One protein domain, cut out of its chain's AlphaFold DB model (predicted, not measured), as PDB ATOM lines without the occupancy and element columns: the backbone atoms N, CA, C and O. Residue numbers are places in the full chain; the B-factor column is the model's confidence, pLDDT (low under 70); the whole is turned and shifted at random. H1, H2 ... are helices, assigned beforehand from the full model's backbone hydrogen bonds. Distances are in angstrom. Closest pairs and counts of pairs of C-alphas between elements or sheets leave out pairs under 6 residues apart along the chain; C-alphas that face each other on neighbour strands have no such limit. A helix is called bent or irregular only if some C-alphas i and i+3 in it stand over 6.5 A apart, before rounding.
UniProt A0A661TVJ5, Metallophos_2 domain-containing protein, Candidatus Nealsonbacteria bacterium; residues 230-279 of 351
ATOM      1  N   TYR A 230     -91.900  54.819  55.691       86.50
ATOM      2  CA  TYR A 230     -90.499  55.050  56.002       86.50
ATOM      3  C   TYR A 230     -90.074  56.493  55.697       86.50
ATOM      4  O   TYR A 230     -89.432  57.125  56.533       86.50
ATOM      5  N   GLU A 231     -90.467  57.034  54.542       87.56
ATOM      6  CA  GLU A 231     -90.221  58.439  54.185       87.56
ATOM      7  C   GLU A 231     -90.961  59.392  55.116       87.56
ATOM      8  O   GLU A 231     -90.358  60.323  55.641       87.56
ATOM      9  N   TRP A 232     -92.232  59.113  55.407       86.69
ATOM     10  CA  TRP A 232     -93.002  59.931  56.336       86.69
ATOM     11  C   TRP A 232     -92.343  60.010  57.717       86.69
ATOM     12  O   TRP A 232     -92.231  61.092  58.283       86.69
ATOM     13  N   LEU A 233     -91.849  58.886  58.250       89.38
ATOM     14  CA  LEU A 233     -91.124  58.881  59.520       89.38
ATOM     15  C   LEU A 233     -89.886  59.790  59.480       89.38
ATOM     16  O   LEU A 233     -89.634  60.476  60.467       89.38
ATOM     17  N   LYS A 234     -89.140  59.820  58.367       90.25
ATOM     18  CA  LYS A 234     -88.001  60.739  58.194       90.25
ATOM     19  C   LYS A 234     -88.452  62.196  58.185       90.25
ATOM     20  O   LYS A 234     -87.942  62.973  58.984       90.25
ATOM     21  N   GLU A 235     -89.456  62.527  57.372       88.81
ATOM     22  CA  GLU A 235     -90.019  63.883  57.293       88.81
ATOM     23  C   GLU A 235     -90.478  64.376  58.680       88.81
ATOM     24  O   GLU A 235     -90.197  65.506  59.070       88.81
ATOM     25  N   GLN A 236     -91.152  63.528  59.466       90.44
ATOM     26  CA  GLN A 236     -91.601  63.902  60.814       90.44
ATOM     27  C   GLN A 236     -90.448  64.111  61.800       90.44
ATOM     28  O   GLN A 236     -90.543  64.986  62.662       90.44
ATOM     29  N   ILE A 237     -89.380  63.314  61.699       93.19
ATOM     30  CA  ILE A 237     -88.176  63.496  62.521       93.19
ATOM     31  C   ILE A 237     -87.534  64.843  62.188       93.19
ATOM     32  O   ILE A 237     -87.304  65.629  63.099       93.19
ATOM     33  N   GLU A 238     -87.327  65.142  60.904       92.56
ATOM     34  CA  GLU A 238     -86.716  66.397  60.443       92.56
ATOM     35  C   GLU A 238     -87.525  67.631  60.875       92.56
ATOM     36  O   GLU A 238     -86.960  68.624  61.347       92.56
ATOM     37  N   LEU A 239     -88.858  67.565  60.775       91.56
ATOM     38  CA  LEU A 239     -89.751  68.634  61.228       91.56
ATOM     39  C   LEU A 239     -89.642  68.870  62.739       91.56
ATOM     40  O   LEU A 239     -89.498  70.015  63.168       91.56
ATOM     41  N   LYS A 240     -89.671  67.803  63.548       92.81
ATOM     42  CA  LYS A 240     -89.564  67.913  65.011       92.81
ATOM     43  C   LYS A 240     -88.171  68.334  65.467       92.81
ATOM     44  O   LYS A 240     -88.059  69.089  66.426       92.81
ATOM     45  N   GLU A 241     -87.113  67.897  64.785       93.19
ATOM     46  CA  GLU A 241     -85.746  68.366  65.043       93.19
ATOM     47  C   GLU A 241     -85.621  69.864  64.736       93.19
ATOM     48  O   GLU A 241     -85.086  70.621  65.548       93.19
ATOM     49  N   SER A 242     -86.210  70.325  63.631       92.06
ATOM     50  CA  SER A 242     -86.266  71.751  63.292       92.06
ATOM     51  C   SER A 242     -87.069  72.565  64.314       92.06
ATOM     52  O   SER A 242     -86.653  73.657  64.699       92.06
ATOM     53  N   GLU A 243     -88.207  72.047  64.785       91.50
ATOM     54  CA  GLU A 243     -89.014  72.683  65.833       91.50
ATOM     55  C   GLU A 243     -88.270  72.754  67.172       91.50
ATOM     56  O   GLU A 243     -88.299  73.788  67.848       91.50
ATOM     57  N   LYS A 244     -87.563  71.679  67.532       89.31
ATOM     58  CA  LYS A 244     -86.730  71.608  68.734       89.31
ATOM     59  C   LYS A 244     -85.629  72.666  68.697       89.31
ATOM     60  O   LYS A 244     -85.441  73.367  69.685       89.31
ATOM     61  N   ASN A 245     -84.972  72.840  67.552       87.56
ATOM     62  CA  ASN A 245     -83.938  73.862  67.372       87.56
ATOM     63  C   ASN A 245     -84.486  75.294  67.497       87.56
ATOM     64  O   ASN A 245     -83.773  76.180  67.955       87.56
ATOM     65  N   ARG A 246     -85.751  75.530  67.118       87.88
ATOM     66  CA  ARG A 246     -86.417  76.842  67.257       87.88
ATOM     67  C   ARG A 246     -86.934  77.121  68.670       87.88
ATOM     68  O   ARG A 246     -87.092  78.280  69.029       87.88
ATOM     69  N   SER A 247     -87.223  76.087  69.459       81.38
ATOM     70  CA  SER A 247     -87.859  76.198  70.784       81.38
ATOM     71  C   SER A 247     -86.831  76.229  71.930       81.38
ATOM     72  O   SER A 247     -87.073  75.654  72.988       81.38
ATOM     73  N   SER A 248     -85.668  76.859  71.724       67.81
ATOM     74  CA  SER A 248     -84.452  76.708  72.549       67.81
ATOM     75  C   SER A 248     -84.571  77.110  74.029       67.81
ATOM     76  O   SER A 248     -83.655  76.828  74.794       67.81
ATOM     77  N   THR A 249     -85.662  77.755  74.445       76.56
ATOM     78  CA  THR A 249     -85.863  78.282  75.807       76.56
ATOM     79  C   THR A 249     -86.941  77.562  76.623       76.56
ATOM     80  O   THR A 249     -87.064  77.833  77.814       76.56
ATOM     81  N   ASP A 250     -87.709  76.637  76.036       84.19
ATOM     82  CA  ASP A 250     -88.802  75.929  76.720       84.19
ATOM     83  C   ASP A 250     -88.392  74.494  77.095       84.19
ATOM     84  O   ASP A 250     -88.456  73.565  76.286       84.19
ATOM     85  N   ASN A 251     -87.957  74.308  78.344       84.06
ATOM     86  CA  ASN A 251     -87.449  73.024  78.836       84.06
ATOM     87  C   ASN A 251     -88.484  71.886  78.796       84.06
ATOM     88  O   ASN A 251     -88.106  70.736  78.547       84.06
ATOM     89  N   GLU A 252     -89.771  72.168  79.022       87.62
ATOM     90  CA  GLU A 252     -90.812  71.133  78.984       87.62
ATOM     91  C   GLU A 252     -91.080  70.695  77.545       87.62
ATOM     92  O   GLU A 252     -91.024  69.497  77.237       87.62
ATOM     93  N   LYS A 253     -91.244  71.662  76.636       88.50
ATOM     94  CA  LYS A 253     -91.445  71.393  75.209       88.50
ATOM     95  C   LYS A 253     -90.250  70.674  74.579       88.50
ATOM     96  O   LYS A 253     -90.422  69.743  73.789       88.50
ATOM     97  N   LEU A 254     -89.022  71.041  74.949       89.56
ATOM     98  CA  LEU A 254     -87.802  70.365  74.485       89.56
ATOM     99  C   LEU A 254     -87.746  68.896  74.927       89.56
ATOM    100  O   LEU A 254     -87.299  68.032  74.158       89.56
ATOM    101  N   LYS A 255     -88.199  68.595  76.149       91.19
ATOM    102  CA  LYS A 255     -88.258  67.226  76.680       91.19
ATOM    103  C   LYS A 255     -89.299  66.390  75.939       91.19
ATOM    104  O   LYS A 255     -88.998  65.255  75.559       91.19
ATOM    105  N   GLU A 256     -90.478  66.951  75.681       92.06
ATOM    106  CA  GLU A 256     -91.535  66.299  74.900       92.06
ATOM    107  C   GLU A 256     -91.079  66.010  73.461       92.06
ATOM    108  O   GLU A 256     -91.105  64.857  73.024       92.06
ATOM    109  N   LEU A 257     -90.540  67.014  72.760       92.56
ATOM    110  CA  LEU A 257     -90.023  66.851  71.396       92.56
ATOM    111  C   LEU A 257     -88.919  65.791  71.319       92.56
ATOM    112  O   LEU A 257     -88.892  64.993  70.382       92.56
ATOM    113  N   SER A 258     -88.022  65.740  72.308       92.62
ATOM    114  CA  SER A 258     -86.952  64.734  72.354       92.62
ATOM    115  C   SER A 258     -87.502  63.314  72.483       92.62
ATOM    116  O   SER A 258     -87.026  62.407  71.797       92.62
ATOM    117  N   LYS A 259     -88.524  63.123  73.323       94.62
ATOM    118  CA  LYS A 259     -89.196  61.831  73.495       94.62
ATOM    119  C   LYS A 259     -89.886  61.386  72.204       94.62
ATOM    120  O   LYS A 259     -89.733  60.233  71.797       94.62
ATOM    121  N   ASP A 260     -90.587  62.297  71.536       92.75
ATOM    122  CA  ASP A 260     -91.261  62.023  70.264       92.75
ATOM    123  C   ASP A 260     -90.279  61.646  69.151       92.75
ATOM    124  O   ASP A 260     -90.509  60.681  68.412       92.75
ATOM    125  N   ILE A 261     -89.173  62.391  69.028       94.12
ATOM    126  CA  ILE A 261     -88.113  62.115  68.048       94.12
ATOM    127  C   ILE A 261     -87.542  60.713  68.272       94.12
ATOM    128  O   ILE A 261     -87.387  59.958  67.311       94.12
ATOM    129  N   GLU A 262     -87.280  60.329  69.522       95.38
ATOM    130  CA  GLU A 262     -86.744  59.004  69.848       95.38
ATOM    131  C   GLU A 262     -87.738  57.877  69.519       95.38
ATOM    132  O   GLU A 262     -87.369  56.832  68.962       95.38
ATOM    133  N   GLU A 263     -89.034  58.096  69.765       92.75
ATOM    134  CA  GLU A 263     -90.076  57.140  69.384       92.75
ATOM    135  C   GLU A 263     -90.164  56.976  67.855       92.75
ATOM    136  O   GLU A 263     -90.298  55.853  67.343       92.75
ATOM    137  N   LEU A 264     -90.068  58.078  67.104       92.38
ATOM    138  CA  LEU A 264     -90.047  58.062  65.641       92.38
ATOM    139  C   LEU A 264     -88.787  57.371  65.100       92.38
ATOM    140  O   LEU A 264     -88.912  56.502  64.233       92.38
ATOM    141  N   LYS A 265     -87.599  57.661  65.646       93.94
ATOM    142  CA  LYS A 265     -86.329  56.998  65.283       93.94
ATOM    143  C   LYS A 265     -86.386  55.495  65.543       93.94
ATOM    144  O   LYS A 265     -86.002  54.695  64.685       93.94
ATOM    145  N   THR A 266     -86.976  55.087  66.665       92.62
ATOM    146  CA  THR A 266     -87.215  53.672  66.980       92.62
ATOM    147  C   THR A 266     -88.126  53.002  65.946       92.62
ATOM    148  O   THR A 266     -87.857  51.875  65.510       92.62
ATOM    149  N   LYS A 267     -89.212  53.666  65.523       89.12
ATOM    150  CA  LYS A 267     -90.097  53.160  64.457       89.12
ATOM    151  C   LYS A 267     -89.356  53.069  63.123       89.12
ATOM    152  O   LYS A 267     -89.434  52.027  62.476       89.12
ATOM    153  N   LEU A 268     -88.592  54.096  62.754       90.06
ATOM    154  CA  LEU A 268     -87.817  54.147  61.514       90.06
ATOM    155  C   LEU A 268     -86.803  52.996  61.439       90.06
ATOM    156  O   LEU A 268     -86.728  52.293  60.430       90.06
ATOM    157  N   CYS A 269     -86.084  52.738  62.533       89.50
ATOM    158  CA  CYS A 269     -85.146  51.620  62.643       89.50
ATOM    159  C   CYS A 269     -85.845  50.262  62.460       89.50
ATOM    160  O   CYS A 269     -85.353  49.397  61.731       89.50
ATOM    161  N   LYS A 270     -87.034  50.076  63.054       85.31
ATOM    162  CA  LYS A 270     -87.838  48.852  62.883       85.31
ATOM    163  C   LYS A 270     -88.282  48.644  61.437       85.31
ATOM    164  O   LYS A 270     -88.247  47.514  60.960       85.31
ATOM    165  N   GLU A 271     -88.685  49.702  60.739       82.81
ATOM    166  CA  GLU A 271     -89.073  49.616  59.327       82.81
ATOM    167  C   GLU A 271     -87.875  49.291  58.424       82.81
ATOM    168  O   GLU A 271     -87.987  48.419  57.558       82.81
ATOM    169  N   LYS A 272     -86.701  49.879  58.698       84.38
ATOM    170  CA  LYS A 272     -85.447  49.546  58.002       84.38
ATOM    171  C   LYS A 272     -85.048  48.081  58.198       84.38
ATOM    172  O   LYS A 272     -84.794  47.384  57.225       84.38
ATOM    173  N   ARG A 273     -85.071  47.573  59.438       81.62
ATOM    174  CA  ARG A 273     -84.772  46.154  59.744       81.62
ATOM    175  C   ARG A 273     -85.704  45.176  59.031       81.62
ATOM    176  O   ARG A 273     -85.334  44.034  58.795       81.62
ATOM    177  N   ARG A 274     -86.914  45.617  58.689       75.50
ATOM    178  CA  ARG A 274     -87.893  44.826  57.936       75.50
ATOM    179  C   ARG A 274     -87.723  44.944  56.419       75.50
ATOM    180  O   ARG A 274     -88.510  44.336  55.701       75.50
ATOM    181  N   GLY A 275     -86.729  45.690  55.934       74.81
ATOM    182  CA  GLY A 275     -86.456  45.889  54.508       74.81
ATOM    183  C   GLY A 275     -87.462  46.802  53.804       74.81
ATOM    184  O   GLY A 275     -87.616  46.724  52.583       74.81
ATOM    185  N   ARG A 276     -88.184  47.639  54.564       77.38
ATOM    186  CA  ARG A 276     -89.204  48.569  54.044       77.38
ATOM    187  C   ARG A 276     -88.682  49.983  53.803       77.38
ATOM    188  O   ARG A 276     -89.458  50.882  53.499       77.38
ATOM    189  N   ASP A 277     -87.371  50.161  53.887       79.06
ATOM    190  CA  ASP A 277     -86.662  51.301  53.326       79.06
ATOM    191  C   ASP A 277     -86.635  51.173  51.794       79.06
ATOM    192  O   ASP A 277     -85.718  50.615  51.185       79.06
ATOM    193  N   ILE A 278     -87.718  51.601  51.155       75.75
ATOM    194  CA  ILE A 278     -87.760  51.698  49.699       75.75
ATOM    195  C   ILE A 278     -87.139  53.014  49.245       75.75
ATOM    196  O   ILE A 278     -87.126  54.001  49.983       75.75
ATOM    197  N   ASN A 279     -86.607  53.012  48.025       74.44
ATOM    198  CA  ASN A 279     -86.152  54.243  47.400       74.44
ATOM    199  C   ASN A 279     -87.349  55.185  47.217       74.44
ATOM    200  O   ASN A 279     -88.420  54.706  46.832       74.44
TER     201      ASN A 279
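AT A GLANCE: This is residues 230 to 279 of the 351 residues of the protein "Metallophos_2 domain-containing protein" of Candidatus Nealsonbacteria bacterium (UniProt A0A661TVJ5). What shape do these atoms make? The longest helix, H2, and the shorter H1 lie side by side as a long helical hairpin, with a tight turn at residues 247 to 250 joining them. After H2, the tail of residues 274 to 279 folds back across the open end of the hairpin, toward the beginning of H1. What is it made of, and how large is it? The printed part has 50 residues with two named helices, H1 then H2 along the chain, and no named strand; its class is all helix. It is loose, with a radius of gyration of the C-alphas of 12.3 A, and only just a rod, spanning 39 by 16 by 9 A.

IN THESE COORDINATES: Where is the longest helix? H2 holds residues 251 to 273 and measures 33.1 A from C-alpha 251 at (-87.449, 73.024, 78.836) to C-alpha 273 at (-84.772, 46.154, 59.744). Where is the other helix? H1 holds residues 230 to 246, and its first and last C-alphas are 24.9 A apart. It begins with C-alpha 230 at (-90.499, 55.050, 56.002).

HOW THE PARTS SIT: How does H1 stand to H2? They touch, with 19 pairs of C-alphas within 8 A, and the closest C-alphas, those of Ile 237 and Ile 261, are 5.7 A apart. Their lines stand at a shallow tilt of 20 degrees and they run opposite ways, a helical hairpin. What do the backbones show? In H1 and H2 every O i to N i+4 pair is within hydrogen-bond range, and neither helix is bent.

THE WHOLE: How far does the printed part reach? The two C-alphas farthest apart, those of Thr 249 and Gly 275, are 38.8 A apart, while the first and last printed C-alphas, those of Tyr 230 and Asn 279, are 9.7 A apart. Is it continuous? The printed part has no cut, and the link from H1 to H2 is tight, with 4 residues. Where is confidence low? The mean pLDDT of the printed part is 87.4, and one residue, Ser 248, is under 70.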